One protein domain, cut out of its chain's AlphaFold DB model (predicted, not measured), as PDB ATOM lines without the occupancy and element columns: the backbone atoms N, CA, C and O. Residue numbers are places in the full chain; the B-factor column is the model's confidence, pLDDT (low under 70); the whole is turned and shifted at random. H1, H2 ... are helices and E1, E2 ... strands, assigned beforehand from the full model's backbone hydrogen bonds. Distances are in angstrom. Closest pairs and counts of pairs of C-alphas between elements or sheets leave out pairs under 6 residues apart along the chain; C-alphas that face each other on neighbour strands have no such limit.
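Overview. This is residues 41 to 117 of the 117 residues of an uncharacterized protein of Trichophyton soudanense CBS 452.61 (UniProt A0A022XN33). A small head, in which H1 and H2 meet at a corner beside the hairpin of E1 and E2, leads through H3 into an arm with H4; residues 107 to 117 stick out. The printed part has 77 residues, with named elements in the order H1 H2 E1 E2 H3 H4, a mixed class and an antiparallel sheet E1 - E2. It is only just loose, close to compact, with a radius of gyration of the C-alphas of 14.2 A, spanning 42 by 28 by 22 A.

Arrangement. H1, residues 52 to 59, and H2, residues 63 to 74, only just touch, only at the corner, with 3 pairs of C-alphas within 8 A, H2 by residues 63 to 66 alone; the closest C-alphas, of His 57 and Ser 63, are 4.6 A apart. The closest C-alphas of H2 and E1, residues 77 to 81, are those of Phe 71 and Ile 78, 6.6 A. E1 and E2, residues 84 to 87, are an antiparallel hairpin; N 78 and O 86 are within hydrogen-bond range at 3.0 A. H3, residues 90 to 97, and H4, residues 108 to 114, are apart. Every O i to N i+4 pair is within range in H1, H2 and H3, but 1 of 3 in H4, beside 4 of 4 O i to N i+3.

Along the chain. H1 begins at C-alpha 52 (35.960, 12.004, -34.680); H2 measures 16.0 A from first to last C-alpha; H4 ends at C-alpha 114 (41.238, 6.113, -62.722).

Size, cuts and confidence. The farthest C-alphas, of Arg 73 and Arg 117, are 43.8 A apart. The printed part has no cut and no long link; pLDDT is under 70 at residues 99 to 103 and 117.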
ATOM      1  N   PRO A  41      36.478  29.332 -37.874       96.94
ATOM      2  CA  PRO A  41      35.591  28.957 -36.785       96.94
ATOM      3  C   PRO A  41      35.322  27.448 -36.808       96.94
ATOM      4  O   PRO A  41      35.062  26.839 -37.850       96.94
ATOM      5  N   ALA A  42      35.415  26.820 -35.639       97.12
ATOM      6  CA  ALA A  42      35.204  25.388 -35.501       97.12
ATOM      7  C   ALA A  42      33.710  25.045 -35.540       97.12
ATOM      8  O   ALA A  42      32.905  25.636 -34.821       97.12
ATOM      9  N   ALA A  43      33.337  24.044 -36.340       97.19
ATOM     10  CA  ALA A  43      31.968  23.526 -36.365       97.19
ATOM     11  C   ALA A  43      31.588  22.836 -35.041       97.19
ATOM     12  O   ALA A  43      30.424  22.832 -34.644       97.19
ATOM     13  N   HIS A  44      32.587  22.288 -34.344       97.06
ATOM     14  CA  HIS A  44      32.459  21.644 -33.043       97.06
ATOM     15  C   HIS A  44      33.749  21.845 -32.227       97.06
ATOM     16  O   HIS A  44      34.825  21.855 -32.827       97.06
ATOM     17  N   PRO A  45      33.706  21.932 -30.882       95.19
ATOM     18  CA  PRO A  45      34.905  22.108 -30.050       95.19
ATOM     19  C   PRO A  45      35.989  21.037 -30.242       95.19
ATOM     20  O   PRO A  45      37.170  21.303 -30.047       95.19
ATOM     21  N   LEU A  46      35.602  19.828 -30.662       95.75
ATOM     22  CA  LEU A  46      36.550  18.753 -30.976       95.75
ATOM     23  C   LEU A  46      37.222  18.905 -32.343       95.75
ATOM     24  O   LEU A  46      38.282  18.317 -32.538       95.75
ATOM     25  N   ALA A  47      36.655  19.682 -33.272       96.38
ATOM     26  CA  ALA A  47      37.141  19.778 -34.647       96.38
ATOM     27  C   ALA A  47      38.623  20.193 -34.749       96.38
ATOM     28  O   ALA A  47      39.333  19.608 -35.561       96.38
ATOM     29  N   PRO A  48      39.161  21.117 -33.928       96.06
ATOM     30  CA  PRO A  48      40.587  21.422 -33.970       96.06
ATOM     31  C   PRO A  48      41.492  20.255 -33.556       96.06
ATOM     32  O   PRO A  48      42.608  20.162 -34.053       96.06
ATOM     33  N   ILE A  49      41.026  19.364 -32.677       95.38
ATOM     34  CA  ILE A  49      41.837  18.296 -32.067       95.38
ATOM     35  C   ILE A  49      41.680  16.977 -32.832       95.38
ATOM     36  O   ILE A  49      42.655  16.272 -33.080       95.38
ATOM     37  N   THR A  50      40.457  16.639 -33.249       95.56
ATOM     38  CA  THR A  50      40.144  15.376 -33.923       95.56
ATOM     39  C   THR A  50      38.954  15.499 -34.875       95.56
ATOM     40  O   THR A  50      38.005  16.237 -34.637       95.56
ATOM     41  N   GLY A  51      38.976  14.710 -35.953       95.69
ATOM     42  CA  GLY A  51      37.845  14.564 -36.875       95.69
ATOM     43  C   GLY A  51      36.790  13.551 -36.409       95.69
ATOM     44  O   GLY A  51      35.924  13.183 -37.194       95.69
ATOM     45  N   ALA A  52      36.874  13.038 -35.176       96.94
ATOM     46  CA  ALA A  52      35.960  12.004 -34.680       96.94
ATOM     47  C   ALA A  52      34.486  12.437 -34.739       96.94
ATOM     48  O   ALA A  52      33.648  11.674 -35.211       96.94
ATOM     49  N   TRP A  53      34.193  13.682 -34.349       97.12
ATOM     50  CA  TRP A  53      32.839  14.241 -34.384       97.12
ATOM     51  C   TRP A  53      32.232  14.204 -35.793       97.12
ATOM     52  O   TRP A  53      31.144  13.667 -35.990       97.12
ATOM     53  N   ILE A  54      32.958  14.700 -36.800       97.75
ATOM     54  CA  ILE A  54      32.430  14.714 -38.166       97.75
ATOM     55  C   ILE A  54      32.347  13.306 -38.764       97.75
ATOM     56  O   ILE A  54      31.394  12.991 -39.474       97.75
ATOM     57  N   LYS A  55      33.310  12.429 -38.456       96.94
ATOM     58  CA  LYS A  55      33.287  11.026 -38.900       96.94
ATOM     59  C   LYS A  55      32.072  10.283 -38.350       96.94
ATOM     60  O   LYS A  55      31.450   9.539 -39.100       96.94
ATOM     61  N   TRP A  56      31.710  10.528 -37.093       97.81
ATOM     62  CA  TRP A  56      30.499   9.983 -36.486       97.81
ATOM     63  C   TRP A  56      29.245  10.408 -37.255       97.81
ATOM     64  O   TRP A  56      28.477   9.563 -37.708       97.81
ATOM     65  N   HIS A  57      29.072  11.707 -37.504       97.94
ATOM     66  CA  HIS A  57      27.917  12.197 -38.260       97.94
ATOM     67  C   HIS A  57      27.893  11.719 -39.719       97.94
ATOM     68  O   HIS A  57      26.820  11.486 -40.270       97.94
ATOM     69  N   ARG A  58      29.057  11.527 -40.352       96.81
ATOM     70  CA  ARG A  58      29.151  10.914 -41.689       96.81
ATOM     71  C   ARG A  58      28.716   9.455 -41.677       96.81
ATOM     72  O   ARG A  58      27.952   9.055 -42.544       96.81
ATOM     73  N   TRP A  59      29.165   8.691 -40.683       97.31
ATOM     74  CA  TRP A  59      28.782   7.291 -40.507       97.31
ATOM     75  C   TRP A  59      27.272   7.127 -40.300       97.31
ATOM     76  O   TRP A  59      26.658   6.244 -40.885       97.31
ATOM     77  N   HIS A  60      26.665   8.024 -39.523       97.50
ATOM     78  CA  HIS A  60      25.226   8.026 -39.252       97.50
ATOM     79  C   HIS A  60      24.378   8.755 -40.305       97.50
ATOM     80  O   HIS A  60      23.171   8.879 -40.122       97.50
ATOM     81  N   GLY A  61      24.977   9.279 -41.377       97.31
ATOM     82  CA  GLY A  61      24.248   9.999 -42.428       97.31
ATOM     83  C   GLY A  61      23.691  11.372 -42.022       97.31
ATOM     84  O   GLY A  61      23.031  12.016 -42.826       97.31
ATOM     85  N   THR A  62      23.997  11.875 -40.825       97.56
ATOM     86  CA  THR A  62      23.506  13.169 -40.299       97.56
ATOM     87  C   THR A  62      24.452  14.339 -40.587       97.56
ATOM     88  O   THR A  62      24.239  15.461 -40.136       97.56
ATOM     89  N   SER A  63      25.529  14.097 -41.344       96.69
ATOM     90  CA  SER A  63      26.560  15.108 -41.611       96.69
ATOM     91  C   SER A  63      26.057  16.354 -42.342       96.69
ATOM     92  O   SER A  63      26.591  17.430 -42.104       96.69
ATOM     93  N   TYR A  64      25.036  16.243 -43.193       96.75
ATOM     94  CA  TYR A  64      24.509  17.397 -43.923       96.75
ATOM     95  C   TYR A  64      23.881  18.428 -42.975       96.75
ATOM     96  O   TYR A  64      24.276  19.591 -42.982       96.75
ATOM     97  N   GLU A  65      22.974  17.985 -42.104       97.50
ATOM     98  CA  GLU A  65      22.221  18.842 -41.180       97.50
ATOM     99  C   GLU A  65      23.145  19.575 -40.202       97.50
ATOM    100  O   GLU A  65      23.056  20.789 -40.031       97.50
ATOM    101  N   ILE A  66      24.095  18.852 -39.602       97.69
ATOM    102  CA  ILE A  66      25.042  19.428 -38.637       97.69
ATOM    103  C   ILE A  66      26.044  20.384 -39.291       97.69
ATOM    104  O   ILE A  66      26.446  21.365 -38.663       97.69
ATOM    105  N   ILE A  67      26.448  20.125 -40.540       97.94
ATOM    106  CA  ILE A  67      27.313  21.031 -41.306       97.94
ATOM    107  C   ILE A  67      26.536  22.297 -41.667       97.94
ATOM    108  O   ILE A  67      27.055  23.395 -41.484       97.94
ATOM    109  N   GLN A  68      25.295  22.154 -42.135       98.06
ATOM    110  CA  GLN A  68      24.442  23.277 -42.505       98.06
ATOM    111  C   GLN A  68      24.174  24.197 -41.306       98.06
ATOM    112  O   GLN A  68      24.436  25.396 -41.383       98.06
ATOM    113  N   ALA A  69      23.790  23.630 -40.161       97.69
ATOM    114  CA  ALA A  69      23.615  24.391 -38.924       97.69
ATOM    115  C   ALA A  69      24.915  25.084 -38.466       97.69
ATOM    116  O   ALA A  69      24.897  26.181 -37.902       97.69
ATOM    117  N   ALA A  70      26.075  24.463 -38.705       97.75
ATOM    118  CA  ALA A  70      27.361  25.084 -38.410       97.75
ATOM    119  C   ALA A  70      27.677  26.249 -39.360       97.75
ATOM    120  O   ALA A  70      28.201  27.258 -38.893       97.75
ATOM    121  N   PHE A  71      27.341  26.152 -40.650       98.12
ATOM    122  CA  PHE A  71      27.470  27.271 -41.587       98.12
ATOM    123  C   PHE A  71      26.580  28.453 -41.192       98.12
ATOM    124  O   PHE A  71      27.040  29.592 -41.211       98.12
ATOM    125  N   GLU A  72      25.344  28.193 -40.770       97.56
ATOM    126  CA  GLU A  72      24.418  29.236 -40.305       97.56
ATOM    127  C   GLU A  72      24.951  29.977 -39.072       97.56
ATOM    128  O   GLU A  72      24.819  31.193 -38.966       97.56
ATOM    129  N   ARG A  73      25.615  29.260 -38.156       97.06
ATOM    130  CA  ARG A  73      26.182  29.839 -36.930       97.06
ATOM    131  C   ARG A  73      27.524  30.542 -37.138       97.06
ATOM    132  O   ARG A  73      27.791  31.551 -36.493       97.06
ATOM    133  N   CYS A  74      28.405  29.963 -37.950       96.56
ATOM    134  CA  CYS A  74      29.818  30.348 -38.019       96.56
ATOM    135  C   CYS A  74      30.190  31.089 -39.313       96.56
ATOM    136  O   CYS A  74      31.304  31.602 -39.419       96.56
ATOM    137  N   GLY A  75      29.284  31.147 -40.289       96.12
ATOM    138  CA  GLY A  75      29.530  31.727 -41.603       96.12
ATOM    139  C   GLY A  75      30.031  30.703 -42.632       96.12
ATOM    140  O   GLY A  75      30.030  29.501 -42.377       96.12
ATOM    141  N   PRO A  76      30.467  31.161 -43.818       96.25
ATOM    142  CA  PRO A  76      30.627  30.322 -45.010       96.25
ATOM    143  C   PRO A  76      31.836  29.378 -44.986       96.25
ATOM    144  O   PRO A  76      31.938  28.530 -45.868       96.25
ATOM    145  N   TYR A  77      32.738  29.510 -44.010       96.88
ATOM    146  CA  TYR A  77      33.903  28.645 -43.829       96.88
ATOM    147  C   TYR A  77      33.908  28.082 -42.419       96.88
ATOM    148  O   TYR A  77      33.942  28.842 -41.453       96.88
ATOM    149  N   ILE A  78      33.939  26.760 -42.296       97.75
ATOM    150  CA  ILE A  78      33.955  26.089 -40.998       97.75
ATOM    151  C   ILE A  78      35.009  24.994 -40.964       97.75
ATOM    152  O   ILE A  78      35.257  24.297 -41.949       97.75
ATOM    153  N   ARG A  79      35.618  24.799 -39.800       97.56
ATOM    154  CA  ARG A  79      36.574  23.718 -39.567       97.56
ATOM    155  C   ARG A  79      35.848  22.475 -39.054       97.56
ATOM    156  O   ARG A  79      35.201  22.534 -38.009       97.56
ATOM    157  N   LEU A  80      35.989  21.357 -39.767       97.56
ATOM    158  CA  LEU A  80      35.387  20.057 -39.420       97.56
ATOM    159  C   LEU A  80      36.370  19.114 -38.713       97.56
ATOM    160  O   LEU A  80      35.956  18.232 -37.961       97.56
ATOM    161  N   GLY A  81      37.670  19.314 -38.936       96.00
ATOM    162  CA  GLY A  81      38.736  18.501 -38.367       96.00
ATOM    163  C   GLY A  81      40.072  19.253 -38.281       96.00
ATOM    164  O   GLY A  81      40.180  20.399 -38.734       96.00
ATOM    165  N   PRO A  82      41.131  18.622 -37.740       94.25
ATOM    166  CA  PRO A  82      42.417  19.284 -37.530       94.25
ATOM    167  C   PRO A  82      43.039  19.814 -38.821       94.25
ATOM    168  O   PRO A  82      43.735  20.825 -38.777       94.25
ATOM    169  N   ALA A  83      42.745  19.142 -39.939       93.12
ATOM    170  CA  ALA A  83      43.211  19.435 -41.289       93.12
ATOM    171  C   ALA A  83      42.057  19.417 -42.317       93.12
ATOM    172  O   ALA A  83      42.273  19.092 -43.478       93.12
ATOM    173  N   GLU A  84      40.824  19.711 -41.888       94.00
ATOM    174  CA  GLU A  84      39.640  19.642 -42.752       94.00
ATOM    175  C   GLU A  84      38.746  20.874 -42.573       94.00
ATOM    176  O   GLU A  84      38.367  21.226 -41.450       94.00
ATOM    177  N   ILE A  85      38.396  21.506 -43.695       95.00
ATOM    178  CA  ILE A  85      37.538  22.690 -43.784       95.00
ATOM    179  C   ILE A  85      36.386  22.374 -44.735       95.00
ATOM    180  O   ILE A  85      36.594  21.748 -45.773       95.00
ATOM    181  N   ALA A  86      35.191  22.846 -44.398       95.56
ATOM    182  CA  ALA A  86      34.067  22.914 -45.316       95.56
ATOM    183  C   ALA A  86      33.768  24.371 -45.681       95.56
ATOM    184  O   ALA A  86      33.962  25.284 -44.874       95.56
ATOM    185  N   THR A  87      33.304  24.571 -46.912       95.31
ATOM    186  CA  THR A  87      32.944  25.876 -47.469       95.31
ATOM    187  C   THR A  87      31.572  25.812 -48.132       95.31
ATOM    188  O   THR A  87      31.272  24.828 -48.804       95.31
ATOM    189  N   ASN A  88      30.771  26.867 -47.970       95.38
ATOM    190  CA  ASN A  88      29.468  27.041 -48.623       95.38
ATOM    191  C   ASN A  88      29.394  28.342 -49.449       95.38
ATOM    192  O   ASN A  88      28.351  28.980 -49.551       95.38
ATOM    193  N   CYS A  89      30.524  28.786 -50.002       93.56
ATOM    194  CA  CYS A  89      30.604  29.967 -50.864       93.56
ATOM    195  C   CYS A  89      31.286  29.654 -52.198       93.56
ATOM    196  O   CYS A  89      32.046  28.682 -52.321       93.56
ATOM    197  N   LYS A  90      31.027  30.505 -53.196       91.12
ATOM    198  CA  LYS A  90      31.546  30.342 -54.556       91.12
ATOM    199  C   LYS A  90      33.071  30.411 -54.584       91.12
ATOM    200  O   LYS A  90      33.707  29.606 -55.253       91.12
ATOM    201  N   GLU A  91      33.659  31.324 -53.826       90.38
ATOM    202  CA  GLU A  91      35.103  31.541 -53.757       90.38
ATOM    203  C   GLU A  91      35.820  30.294 -53.236       90.38
ATOM    204  O   GLU A  91      36.847  29.883 -53.777       90.38
ATOM    205  N   GLY A  92      35.261  29.650 -52.206       88.50
ATOM    206  CA  GLY A  92      35.793  28.396 -51.683       88.50
ATOM    207  C   GLY A  92      35.644  27.238 -52.670       88.50
ATOM    208  O   GLY A  92      36.578  26.449 -52.825       88.50
ATOM    209  N   PHE A  93      34.513  27.160 -53.379       88.19
ATOM    210  CA  PHE A  93      34.311  26.172 -54.440       88.19
ATOM    211  C   PHE A  93      35.322  26.355 -55.580       88.19
ATOM    212  O   PHE A  93      36.021  25.410 -55.937       88.19
ATOM    213  N   ASP A  94      35.468  27.575 -56.096       87.50
ATOM    214  CA  ASP A  94      36.424  27.912 -57.152       87.50
ATOM    215  C   ASP A  94      37.878  27.700 -56.689       87.50
ATOM    216  O   ASP A  94      38.741  27.338 -57.484       87.50
ATOM    217  N   SER A  95      38.181  27.892 -55.404       86.50
ATOM    218  CA  SER A  95      39.511  27.599 -54.856       86.50
ATOM    219  C   SER A  95      39.820  26.100 -54.825       86.50
ATOM    220  O   SER A  95      40.980  25.723 -55.003       86.50
ATOM    221  N   ALA A  96      38.816  25.261 -54.561       83.94
ATOM    222  CA  ALA A  96      38.965  23.809 -54.484       83.94
ATOM    223  C   ALA A  96      38.904  23.130 -55.865       83.94
ATOM    224  O   ALA A  96      39.639  22.176 -56.108       83.94
ATOM    225  N   TYR A  97      38.050  23.632 -56.766       77.94
ATOM    226  CA  TYR A  97      37.706  22.996 -58.045       77.94
ATOM    227  C   TYR A  97      37.980  23.853 -59.290       77.94
ATOM    228  O   TYR A  97      37.774  23.376 -60.406       77.94
ATOM    229  N   GLY A  98      38.407  25.109 -59.148       71.38
ATOM    230  CA  GLY A  98      38.546  26.046 -60.264       71.38
ATOM    231  C   GLY A  98      39.508  25.570 -61.356       71.38
ATOM    232  O   GLY A  98      40.646  25.172 -61.093       71.38
ATOM    233  N   ASN A  99      39.054  25.661 -62.608       58.44
ATOM    234  CA  ASN A  99      39.837  25.301 -63.790       58.44
ATOM    235  C   ASN A  99      41.171  26.068 -63.836       58.44
ATOM    236  O   ASN A  99      41.214  27.282 -63.647       58.44
ATOM    237  N   GLY A 100      42.268  25.350 -64.097       61.69
ATOM    238  CA  GLY A 100      43.624  25.914 -64.158       61.69
ATOM    239  C   GLY A 100      44.349  26.020 -62.810       61.69
ATOM    240  O   GLY A 100      45.529  26.360 -62.789       61.69
ATOM    241  N   LYS A 101      43.694  25.678 -61.690       57.78
ATOM    242  CA  LYS A 101      44.292  25.669 -60.349       57.78
ATOM    243  C   LYS A 101      44.297  24.244 -59.784       57.78
ATOM    244  O   LYS A 101      43.356  23.830 -59.118       57.78
ATOM    245  N   ARG A 102      45.365  23.469 -60.027       61.44
ATOM    246  CA  ARG A 102      45.606  22.162 -59.361       61.44
ATOM    247  C   ARG A 102      46.056  22.377 -57.911       61.44
ATOM    248  O   ARG A 102      47.136  21.953 -57.522       61.44
ATOM    249  N   ASN A 103      45.253  23.093 -57.132       68.69
ATOM    250  CA  ASN A 103      45.600  23.434 -55.754       68.69
ATOM    251  C   ASN A 103      45.361  22.264 -54.793       68.69
ATOM    252  O   ASN A 103      45.970  22.222 -53.728       68.69
ATOM    253  N   PHE A 104      44.478  21.330 -55.164       80.12
ATOM    254  CA  PHE A 104      44.095  20.201 -54.327       80.12
ATOM    255  C   PHE A 104      44.000  18.919 -55.147       80.12
ATOM    256  O   PHE A 104      43.423  18.896 -56.238       80.12
ATOM    257  N   ASP A 105      44.542  17.842 -54.588       82.25
ATOM    258  CA  ASP A 105      44.363  16.501 -55.124       82.25
ATOM    259  C   ASP A 105      42.981  15.960 -54.754       82.25
ATOM    260  O   ASP A 105      42.424  16.253 -53.691       82.25
ATOM    261  N   LYS A 106      42.421  15.130 -55.637       81.31
ATOM    262  CA  LYS A 106      41.203  14.387 -55.310       81.31
ATOM    263  C   LYS A 106      41.498  13.394 -54.188       81.31
ATOM    264  O   LYS A 106      42.602  12.863 -54.080       81.31
ATOM    265  N   ALA A 107      40.481  13.105 -53.378       83.62
ATOM    266  CA  ALA A 107      40.582  12.076 -52.351       83.62
ATOM    267  C   ALA A 107      41.043  10.742 -52.964       83.62
ATOM    268  O   ALA A 107      40.591  10.371 -54.046       83.62
ATOM    269  N   SER A 108      41.895  10.002 -52.251       85.19
ATOM    270  CA  SER A 108      42.526   8.768 -52.748       85.19
ATOM    271  C   SER A 108      41.531   7.700 -53.212       85.19
ATOM    272  O   SER A 108      41.863   6.905 -54.085       85.19
ATOM    273  N   VAL A 109      40.297   7.713 -52.693       80.62
ATOM    274  CA  VAL A 109      39.199   6.852 -53.161       80.62
ATOM    275  C   VAL A 109      38.939   7.001 -54.665       80.62
ATOM    276  O   VAL A 109      38.582   6.031 -55.326       80.62
ATOM    277  N   TYR A 110      39.192   8.181 -55.237       80.88
ATOM    278  CA  TYR A 110      39.035   8.407 -56.670       80.88
ATOM    279  C   TYR A 110      40.070   7.674 -57.520       80.88
ATOM    280  O   TYR A 110      39.789   7.423 -58.688       80.88
ATOM    281  N   ASN A 111      41.214   7.269 -56.955       85.31
ATOM    282  CA  ASN A 111      42.216   6.481 -57.679       85.31
ATOM    283  C   ASN A 111      41.655   5.131 -58.139       85.31
ATOM    284  O   ASN A 111      42.104   4.611 -59.156       85.31
ATOM    285  N   TYR A 112      40.645   4.597 -57.442       84.81
ATOM    286  CA  TYR A 112      39.928   3.403 -57.887       84.81
ATOM    287  C   TYR A 112      39.321   3.610 -59.281       84.81
ATOM    288  O   TYR A 112      39.483   2.766 -60.152       84.81
ATOM    289  N   PHE A 113      38.714   4.774 -59.530       81.12
ATOM    290  CA  PHE A 113      38.039   5.086 -60.791       81.12
ATOM    291  C   PHE A 113      38.985   5.450 -61.945       81.12
ATOM    292  O   PHE A 113      38.550   5.469 -63.090       81.12
ATOM    293  N   VAL A 114      40.267   5.723 -61.679       80.00
ATOM    294  CA  VAL A 114      41.238   6.113 -62.722       80.00
ATOM    295  C   VAL A 114      41.639   4.924 -63.607       80.00
ATOM    296  O   VAL A 114      42.018   5.121 -64.758       80.00
ATOM    297  N   ASN A 115      41.518   3.695 -63.094       71.69
ATOM    298  CA  ASN A 115      41.920   2.474 -63.799       71.69
ATOM    299  C   ASN A 115      40.775   1.781 -64.554       71.69
ATOM    300  O   ASN A 115      41.030   0.824 -65.281       71.69
ATOM    301  N   PHE A 116      39.533   2.249 -64.408       70.56
ATOM    302  CA  PHE A 116      38.423   1.804 -65.248       70.56
ATOM    303  C   PHE A 116      38.419   2.654 -66.518       70.56
ATOM    304  O   PHE A 116      37.792   3.713 -66.560       70.56
ATOM    305  N   ARG A 117      39.183   2.218 -67.520       56.88
ATOM    306  CA  ARG A 117      39.186   2.790 -68.868       56.88
ATOM    307  C   ARG A 117      38.678   1.772 -69.871       56.88
ATOM    308  O   ARG A 117      39.077   0.595 -69.736       56.88
TER     309      ARG A 117